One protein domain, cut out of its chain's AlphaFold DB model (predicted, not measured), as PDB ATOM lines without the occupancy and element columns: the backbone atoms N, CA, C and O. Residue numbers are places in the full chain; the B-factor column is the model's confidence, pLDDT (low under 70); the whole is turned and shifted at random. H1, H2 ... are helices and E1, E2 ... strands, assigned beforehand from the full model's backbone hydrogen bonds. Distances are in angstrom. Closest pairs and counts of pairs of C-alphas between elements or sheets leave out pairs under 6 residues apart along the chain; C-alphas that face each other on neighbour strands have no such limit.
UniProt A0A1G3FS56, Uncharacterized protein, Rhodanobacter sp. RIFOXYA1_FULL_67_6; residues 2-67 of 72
ATOM      1  N   ASN A   2      79.673 -29.980  67.538       60.47
ATOM      2  CA  ASN A   2      80.693 -30.275  66.507       60.47
ATOM      3  C   ASN A   2      82.076 -29.625  66.720       60.47
ATOM      4  O   ASN A   2      83.088 -30.202  66.337       60.47
ATOM      5  N   THR A   3      82.146 -28.448  67.345       61.50
ATOM      6  CA  THR A   3      83.414 -27.728  67.567       61.50
ATOM      7  C   THR A   3      84.318 -28.405  68.595       61.50
ATOM      8  O   THR A   3      85.533 -28.395  68.440       61.50
ATOM      9  N   GLN A   4      83.745 -29.048  69.613       64.12
ATOM     10  CA  GLN A   4      84.510 -29.735  70.660       64.12
ATOM     11  C   GLN A   4      85.227 -30.983  70.131       64.12
ATOM     12  O   GLN A   4      86.357 -31.260  70.521       64.12
ATOM     13  N   ILE A   5      84.599 -31.694  69.191       68.75
ATOM     14  CA  ILE A   5      85.180 -32.880  68.551       68.75
ATOM     15  C   ILE A   5      86.357 -32.470  67.658       68.75
ATOM     16  O   ILE A   5      87.417 -33.087  67.715       68.75
ATOM     17  N   ALA A   6      86.212 -31.382  66.896       67.12
ATOM     18  CA  ALA A   6      87.290 -30.861  66.056       67.12
ATOM     19  C   ALA A   6      88.523 -30.450  66.882       67.12
ATOM     20  O   ALA A   6      89.646 -30.799  66.528       67.12
ATOM     21  N   VAL A   7      88.318 -29.775  68.018       70.12
ATOM     22  CA  VAL A   7      89.412 -29.374  68.919       70.12
ATOM     23  C   VAL A   7      90.130 -30.591  69.507       70.12
ATOM     24  O   VAL A   7      91.358 -30.610  69.544       70.12
ATOM     25  N   ALA A   8      89.392 -31.628  69.912       69.12
ATOM     26  CA  ALA A   8      89.983 -32.851  70.453       69.12
ATOM     27  C   ALA A   8      90.844 -33.596  69.417       69.12
ATOM     28  O   ALA A   8      91.939 -34.054  69.739       69.12
ATOM     29  N   VAL A   9      90.390 -33.669  68.161       71.19
ATOM     30  CA  VAL A   9      91.139 -34.314  67.067       71.19
ATOM     31  C   VAL A   9      92.412 -33.534  66.730       71.19
ATOM     32  O   VAL A   9      93.474 -34.131  66.568       71.19
ATOM     33  N   VAL A  10      92.335 -32.201  66.683       74.25
ATOM     34  CA  VAL A  10      93.502 -31.342  66.427       74.25
ATOM     35  C   VAL A  10      94.519 -31.438  67.567       74.25
ATOM     36  O   VAL A  10      95.714 -31.582  67.307       74.25
ATOM     37  N   ALA A  11      94.067 -31.437  68.824       70.25
ATOM     38  CA  ALA A  11      94.941 -31.602  69.985       70.25
ATOM     39  C   ALA A  11      95.642 -32.972  69.998       70.25
ATOM     40  O   ALA A  11      96.840 -33.048  70.267       70.25
ATOM     41  N   ALA A  12      94.926 -34.044  69.643       67.31
ATOM     42  CA  ALA A  12      95.499 -35.384  69.533       67.31
ATOM     43  C   ALA A  12      96.531 -35.487  68.395       67.31
ATOM     44  O   ALA A  12      97.583 -36.099  68.575       67.31
ATOM     45  N   ALA A  13      96.278 -34.849  67.247       70.75
ATOM     46  CA  ALA A  13      97.219 -34.819  66.125       70.75
ATOM     47  C   ALA A  13      98.509 -34.050  66.464       70.75
ATOM     48  O   ALA A  13      99.606 -34.521  66.171       70.75
ATOM     49  N   LEU A  14      98.394 -32.901  67.140       66.19
ATOM     50  CA  LEU A  14      99.541 -32.117  67.616       66.19
ATOM     51  C   LEU A  14     100.357 -32.886  68.662       66.19
ATOM     52  O   LEU A  14     101.584 -32.905  68.583       66.19
ATOM     53  N   ALA A  15      99.688 -33.563  69.600       64.94
ATOM     54  CA  ALA A  15     100.351 -34.413  70.582       64.94
ATOM     55  C   ALA A  15     101.062 -35.597  69.911       64.94
ATOM     56  O   ALA A  15     102.193 -35.901  70.275       64.94
ATOM     57  N   GLY A  16     100.458 -36.221  68.896       60.75
ATOM     58  CA  GLY A  16     101.089 -37.282  68.106       60.75
ATOM     59  C   GLY A  16     102.313 -36.802  67.320       60.75
ATOM     60  O   GLY A  16     103.326 -37.494  67.285       60.75
ATOM     61  N   CYS A  17     102.266 -35.588  66.762       61.22
ATOM     62  CA  CYS A  17     103.410 -34.974  66.080       61.22
ATOM     63  C   CYS A  17     104.539 -34.577  67.043       61.22
ATOM     64  O   CYS A  17     105.707 -34.739  66.703       61.22
ATOM     65  N   ALA A  18     104.212 -34.080  68.240       60.59
ATOM     66  CA  ALA A  18     105.199 -33.726  69.264       60.59
ATOM     67  C   ALA A  18     105.798 -34.957  69.966       60.59
ATOM     68  O   ALA A  18     106.933 -34.913  70.433       60.59
ATOM     69  N   SER A  19     105.033 -36.050  70.033       56.06
ATOM     70  CA  SER A  19     105.438 -37.322  70.647       56.06
ATOM     71  C   SER A  19     106.088 -38.278  69.651       56.06
ATOM     72  O   SER A  19     106.522 -39.360  70.046       56.06
ATOM     73  N   ALA A  20     106.152 -37.904  68.368       58.38
ATOM     74  CA  ALA A  20     106.932 -38.639  67.392       58.38
ATOM     75  C   ALA A  20     108.391 -38.618  67.873       58.38
ATOM     76  O   ALA A  20     108.975 -37.534  67.984       58.38
ATOM     77  N   PRO A  21     108.982 -39.779  68.209       57.66
ATOM     78  CA  PRO A  21     110.372 -39.812  68.623       57.66
ATOM     79  C   PRO A  21     111.190 -39.222  67.479       57.66
ATOM     80  O   PRO A  21     111.107 -39.706  66.347       57.66
ATOM     81  N   MET A  22     111.932 -38.142  67.753       61.91
ATOM     82  CA  MET A  22     112.872 -37.595  66.778       61.91
ATOM     83  C   MET A  22     113.714 -38.757  66.265       61.91
ATOM     84  O   MET A  22     114.330 -39.468  67.065       61.91
ATOM     85  N   ASN A  23     113.691 -38.967  64.943       73.81
ATOM     86  CA  ASN A  23     114.476 -40.018  64.313       73.81
ATOM     87  C   ASN A  23     115.909 -39.928  64.854       73.81
ATOM     88  O   ASN A  23     116.459 -38.826  64.943       73.81
ATOM     89  N   ARG A  24     116.508 -41.059  65.240       70.69
ATOM     90  CA  ARG A  24     117.873 -41.072  65.777       70.69
ATOM     91  C   ARG A  24     118.849 -40.360  64.846       70.69
ATOM     92  O   ARG A  24     119.727 -39.668  65.346       70.69
ATOM     93  N   ASP A  25     118.636 -40.438  63.535       76.25
ATOM     94  CA  ASP A  25     119.442 -39.717  62.544       76.25
ATOM     95  C   ASP A  25     119.280 -38.199  62.652       76.25
ATOM     96  O   ASP A  25     120.254 -37.457  62.566       76.25
ATOM     97  N   ALA A  26     118.055 -37.720  62.882       77.62
ATOM     98  CA  ALA A  26     117.791 -36.300  63.087       77.62
ATOM     99  C   ALA A  26     118.421 -35.809  64.397       77.62
ATOM    100  O   ALA A  26     118.992 -34.719  64.440       77.62
ATOM    101  N   LEU A  27     118.377 -36.634  65.449       80.94
ATOM    102  CA  LEU A  27     119.021 -36.344  66.728       80.94
ATOM    103  C   LEU A  27     120.553 -36.317  66.587       80.94
ATOM    104  O   LEU A  27     121.199 -35.406  67.103       80.94
ATOM    105  N   HIS A  28     121.117 -37.261  65.827       81.50
ATOM    106  CA  HIS A  28     122.542 -37.318  65.507       81.50
ATOM    107  C   HIS A  28     122.978 -36.084  64.710       81.50
ATOM    108  O   HIS A  28     123.887 -35.374  65.127       81.50
ATOM    109  N   GLN A  29     122.280 -35.749  63.620       82.44
ATOM    110  CA  GLN A  29     122.575 -34.559  62.815       82.44
ATOM    111  C   GLN A  29     122.464 -33.263  63.625       82.44
ATOM    112  O   GLN A  29     123.257 -32.335  63.438       82.44
ATOM    113  N   HIS A  30     121.485 -33.178  64.526       83.44
ATOM    114  CA  HIS A  30     121.343 -32.027  65.407       83.44
ATOM    115  C   HIS A  30     122.522 -31.915  66.381       83.44
ATOM    116  O   HIS A  30     123.114 -30.839  66.514       83.44
ATOM    117  N   ALA A  31     122.912 -33.031  67.006       85.31
ATOM    118  CA  ALA A  31     124.072 -33.098  67.887       85.31
ATOM    119  C   ALA A  31     125.369 -32.742  67.147       85.31
ATOM    120  O   ALA A  31     126.138 -31.918  67.636       85.31
ATOM    121  N   GLU A  32     125.586 -33.265  65.937       85.75
ATOM    122  CA  GLU A  32     126.750 -32.933  65.110       85.75
ATOM    123  C   GLU A  32     126.848 -31.435  64.828       85.75
ATOM    124  O   GLU A  32     127.911 -30.841  65.018       85.75
ATOM    125  N   ARG A  33     125.748 -30.796  64.409       83.81
ATOM    126  CA  ARG A  33     125.734 -29.349  64.139       83.81
ATOM    127  C   ARG A  33     126.104 -28.546  65.381       83.81
ATOM    128  O   ARG A  33     126.957 -27.664  65.298       83.81
ATOM    129  N   ASN A  34     125.507 -28.873  66.525       84.50
ATOM    130  CA  ASN A  34     125.771 -28.170  67.777       84.50
ATOM    131  C   ASN A  34     127.227 -28.372  68.237       84.50
ATOM    132  O   ASN A  34     127.932 -27.416  68.568       84.50
ATOM    133  N   CYS A  35     127.724 -29.606  68.151       84.12
ATOM    134  CA  CYS A  35     129.091 -29.943  68.520       84.12
ATOM    135  C   CYS A  35     130.135 -29.313  67.596       84.12
ATOM    136  O   CYS A  35     131.197 -28.917  68.078       84.12
ATOM    137  N   ARG A  36     129.858 -29.155  66.292       82.12
ATOM    138  CA  ARG A  36     130.749 -28.412  65.383       82.12
ATOM    139  C   ARG A  36     130.902 -26.964  65.838       82.12
ATOM    140  O   ARG A  36     132.035 -26.507  65.979       82.12
ATOM    141  N   VAL A  37     129.796 -26.280  66.135       82.50
ATOM    142  CA  VAL A  37     129.812 -24.880  66.595       82.50
ATOM    143  C   VAL A  37     130.566 -24.746  67.919       82.50
ATOM    144  O   VAL A  37     131.466 -23.917  68.020       82.50
ATOM    145  N   GLN A  38     130.276 -25.600  68.906       77.19
ATOM    146  CA  GLN A  38     130.986 -25.577  70.191       77.19
ATOM    147  C   GLN A  38     132.482 -25.871  70.043       77.19
ATOM    148  O   GLN A  38     133.314 -25.231  70.682       77.19
ATOM    149  N   SER A  39     132.848 -26.816  69.176       74.44
ATOM    150  CA  SER A  39     134.253 -27.150  68.942       74.44
ATOM    151  C   SER A  39     135.024 -26.036  68.231       74.44
ATOM    152  O   SER A  39     136.220 -25.905  68.467       74.44
ATOM    153  N   ALA A  40     134.347 -25.220  67.415       74.62
ATOM    154  CA  ALA A  40     134.941 -24.083  66.716       74.62
ATOM    155  C   ALA A  40     135.247 -22.901  67.652       74.62
ATOM    156  O   ALA A  40     136.201 -22.167  67.416       74.62
ATOM    157  N   VAL A  41     134.460 -22.728  68.722       72.38
ATOM    158  CA  VAL A  41     134.694 -21.690  69.746       72.38
ATOM    159  C   VAL A  41     135.586 -22.171  70.896       72.38
ATOM    160  O   VAL A  41     136.071 -21.364  71.689       72.38
ATOM    161  N   SER A  42     135.816 -23.480  71.006       65.38
ATOM    162  CA  SER A  42     136.701 -24.059  72.014       65.38
ATOM    163  C   SER A  42     138.169 -23.784  71.672       65.38
ATOM    164  O   SER A  42     138.580 -23.881  70.517       65.38
ATOM    165  N   LYS A  43     138.991 -23.471  72.684       57.62
ATOM    166  CA  LYS A  43     140.430 -23.198  72.515       57.62
ATOM    167  C   LYS A  43     141.120 -24.329  71.726       57.62
ATOM    168  O   LYS A  43     141.022 -25.501  72.087       57.62
ATOM    169  N   ALA A  44     141.824 -23.939  70.665       55.97
ATOM    170  CA  ALA A  44     142.176 -24.716  69.471       55.97
ATOM    171  C   ALA A  44     143.198 -25.872  69.618       55.97
ATOM    172  O   ALA A  44     143.836 -26.242  68.638       55.97
ATOM    173  N   TYR A  45     143.420 -26.443  70.802       51.94
ATOM    174  CA  TYR A  45     144.723 -27.085  71.057       51.94
ATOM    175  C   TYR A  45     144.769 -28.611  71.022       51.94
ATOM    176  O   TYR A  45     145.839 -29.173  71.227       51.94
ATOM    177  N   ALA A  46     143.667 -29.307  70.742       64.88
ATOM    178  CA  ALA A  46     143.708 -30.764  70.676       64.88
ATOM    179  C   ALA A  46     142.932 -31.271  69.462       64.88
ATOM    180  O   ALA A  46     141.700 -31.293  69.448       64.88
ATOM    181  N   ILE A  47     143.681 -31.651  68.431       66.88
ATOM    182  CA  ILE A  47     143.192 -32.429  67.302       66.88
ATOM    183  C   ILE A  47     143.511 -33.892  67.606       66.88
ATOM    184  O   ILE A  47     144.661 -34.225  67.887       66.88
ATOM    185  N   ASP A  48     142.487 -34.737  67.583       66.62
ATOM    186  CA  ASP A  48     142.630 -36.185  67.633       66.62
ATOM    187  C   ASP A  48     142.865 -36.684  66.207       66.62
ATOM    188  O   ASP A  48     142.095 -36.362  65.294       66.62
ATOM    189  N   SER A  49     143.951 -37.423  66.014       63.69
ATOM    190  CA  SER A  49     144.278 -38.056  64.742       63.69
ATOM    191  C   SER A  49     144.364 -39.551  64.975       63.69
ATOM    192  O   SER A  49     145.320 -40.047  65.566       63.69
ATOM    193  N   THR A  50     143.364 -40.283  64.491       63.28
ATOM    194  CA  THR A  50     143.323 -41.750  64.572       63.28
ATOM    195  C   THR A  50     144.045 -42.414  63.394       63.28
ATOM    196  O   THR A  50     143.889 -43.610  63.168       63.28
ATOM    197  N   GLY A  51     144.790 -41.646  62.588       59.06
ATOM    198  CA  GLY A  51     145.421 -42.099  61.341       59.06
ATOM    199  C   GLY A  51     144.464 -42.189  60.143       59.06
ATOM    200  O   GLY A  51     144.905 -42.088  59.004       59.06
ATOM    201  N   THR A  52     143.158 -42.301  60.390       63.19
ATOM    202  CA  THR A  52     142.091 -42.351  59.372       63.19
ATOM    203  C   THR A  52     141.221 -41.092  59.337       63.19
ATOM    204  O   THR A  52     140.570 -40.824  58.331       63.19
ATOM    205  N   SER A  53     141.209 -40.298  60.412       61.91
ATOM    206  CA  SER A  53     140.416 -39.072  60.524       61.91
ATOM    207  C   SER A  53     141.129 -38.050  61.406       61.91
ATOM    208  O   SER A  53     141.781 -38.417  62.382       61.91
ATOM    209  N   ILE A  54     140.993 -36.766  61.065       66.38
ATOM    210  CA  ILE A  54     141.519 -35.631  61.831       66.38
ATOM    211  C   ILE A  54     140.313 -34.848  62.355       66.38
ATOM    212  O   ILE A  54     139.615 -34.190  61.581       66.38
ATOM    213  N   ARG A  55     140.036 -34.926  63.661       72.00
ATOM    214  CA  ARG A  55     138.883 -34.243  64.279       72.00
ATOM    215  C   ARG A  55     139.287 -33.506  65.546       72.00
ATOM    216  O   ARG A  55     140.179 -33.918  66.272       72.00
ATOM    217  N   SER A  56     138.602 -32.408  65.847       75.19
ATOM    218  CA  SER A  56     138.790 -31.704  67.120       75.19
ATOM    219  C   SER A  56     138.413 -32.620  68.292       75.19
ATOM    220  O   SER A  56     137.321 -33.188  68.316       75.19
ATOM    221  N   VAL A  57     139.271 -32.729  69.309       77.69
ATOM    222  CA  VAL A  57     138.964 -33.465  70.549       77.69
ATOM    223  C   VAL A  57     137.716 -32.890  71.220       77.69
ATOM    224  O   VAL A  57     136.914 -33.637  71.779       77.69
ATOM    225  N   ALA A  58     137.506 -31.571  71.134       79.50
ATOM    226  CA  ALA A  58     136.299 -30.929  71.655       79.50
ATOM    227  C   ALA A  58     135.036 -31.407  70.918       79.50
ATOM    228  O   ALA A  58     134.013 -31.657  71.552       79.50
ATOM    229  N   TYR A  59     135.128 -31.616  69.599       80.56
ATOM    230  CA  TYR A  59     134.036 -32.166  68.792       80.56
ATOM    231  C   TYR A  59     133.691 -33.601  69.209       80.56
ATOM    232  O   TYR A  59     132.533 -33.902  69.497       80.56
ATOM    233  N   VAL A  60     134.700 -34.470  69.322       82.31
ATOM    234  CA  VAL A  60     134.515 -35.881  69.705       82.31
ATOM    235  C   VAL A  60     133.951 -36.005  71.124       82.31
ATOM    236  O   VAL A  60     133.048 -36.806  71.364       82.31
ATOM    237  N   ARG A  61     134.435 -35.189  72.068       80.88
ATOM    238  CA  ARG A  61     133.913 -35.158  73.444       80.88
ATOM    239  C   ARG A  61     132.462 -34.692  73.501       80.88
ATOM    240  O   ARG A  61     131.683 -35.285  74.240       80.88
ATOM    241  N   CYS A  62     132.100 -33.675  72.721       83.94
ATOM    242  CA  CYS A  62     130.724 -33.192  72.652       83.94
ATOM    243  C   CYS A  62     129.775 -34.263  72.096       83.94
ATOM    244  O   CYS A  62     128.744 -34.536  72.708       83.94
ATOM    245  N   LEU A  63     130.150 -34.941  71.004       84.19
ATOM    246  CA  LEU A  63     129.342 -36.030  70.447       84.19
ATOM    247  C   LEU A  63     129.169 -37.184  71.437       84.19
ATOM    248  O   LEU A  63     128.051 -37.652  71.645       84.19
ATOM    249  N   ARG A  64     130.252 -37.579  72.119       83.12
ATOM    250  CA  ARG A  64     130.198 -38.627  73.144       83.12
ATOM    251  C   ARG A  64     129.281 -38.240  74.308       83.12
ATOM    252  O   ARG A  64     128.533 -39.087  74.784       83.12
ATOM    253  N   ALA A  65     129.308 -36.979  74.745       81.94
ATOM    254  CA  ALA A  65     128.400 -36.472  75.776       81.94
ATOM    255  C   ALA A  65     126.930 -36.467  75.319       81.94
ATOM    256  O   ALA A  65     126.038 -36.689  76.133       81.94
ATOM    257  N   ALA A  66     126.679 -36.283  74.019       83.00
ATOM    258  CA  ALA A  66     125.359 -36.424  73.407       83.00
ATOM    259  C   ALA A  66     124.935 -37.894  73.176       83.00
ATOM    260  O   ALA A  66     123.854 -38.140  72.647       83.00
ATOM    261  N   GLY A  67     125.760 -38.871  73.577       82.19
ATOM    262  CA  GLY A  67     125.474 -40.301  73.428       82.19
ATOM    263  C   GLY A  67     125.786 -40.865  72.041       82.19
ATOM    264  O   GLY A  67     125.371 -41.981  71.733       82.19
TER     265      GLY A  67
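Overview. This is residues 2 to 67 of the 72 residues of an uncharacterized protein of Rhodanobacter sp. RIFOXYA1_FULL_67_6 (UniProt A0A1G3FS56). A long arm, the helix H1 with the link after it, sticks out from a small compact body in which H3 folds back on the far half of H2, and the short hairpin of E1 and E2 sits at the end of the body away from H1. The arm makes most of the length. The printed part has 66 residues with three named helices and two named strands, in the order H1, H2, E1, E2, H3; the two strands form an antiparallel sheet, and the class is mostly helix. The whole is extended, with a radius of gyration of the C-alphas of 19.9 A, and spans 65 by 23 by 13 A.

Along the chain. H1 is residues 2 to 18, 24.9 A long, with C-alpha 2 at (80.693, -30.275, 66.507). H2 is residues 24 to 41, 26.0 A long, with C-alpha 24 at (117.873, -41.072, 65.777). E1 is residues 47 to 49 and E2 residues 54 to 56. H3 is residues 57 to 65, 12.2 A long, and C-alpha 65 is at (128.400, -36.472, 75.776).

Arrangement. H1 is apart from H2, E1, E2 and H3. H2 touches H3 with residues 31 to 39 alone; the closest C-alphas, of Ser 39 and Tyr 59, are 5.0 A apart. These helices run opposite ways at a tilt of 35.2 degrees, only just steep. E1 and E2 form a hairpin, antiparallel at 150 degrees, with N 48 and O 55 within hydrogen-bond range at 2.8 A, and N 55 and O 48 at 3.0 A. The closest C-alphas of E1 and H3, of Asp 48 and Val 57, are 5.4 A apart. In H1, H2 and H3 every O i to N i+4 pair is within hydrogen-bond range.

Size, cuts and confidence. The C-alphas of Asn 2 and Gly 51, the two farthest apart, are 66.0 A apart. Residues 2 to 26 stand free, of which 2 to 18 belong to H1 and 24 to 26 to H2; the body without them spans 27 by 22 by 14 A. The printed part has no cut, and its four links between named elements are tight. The mean pLDDT of the printed part is 71.7, with 29 residues under 70, among them 14 to 22 and 42 to 54.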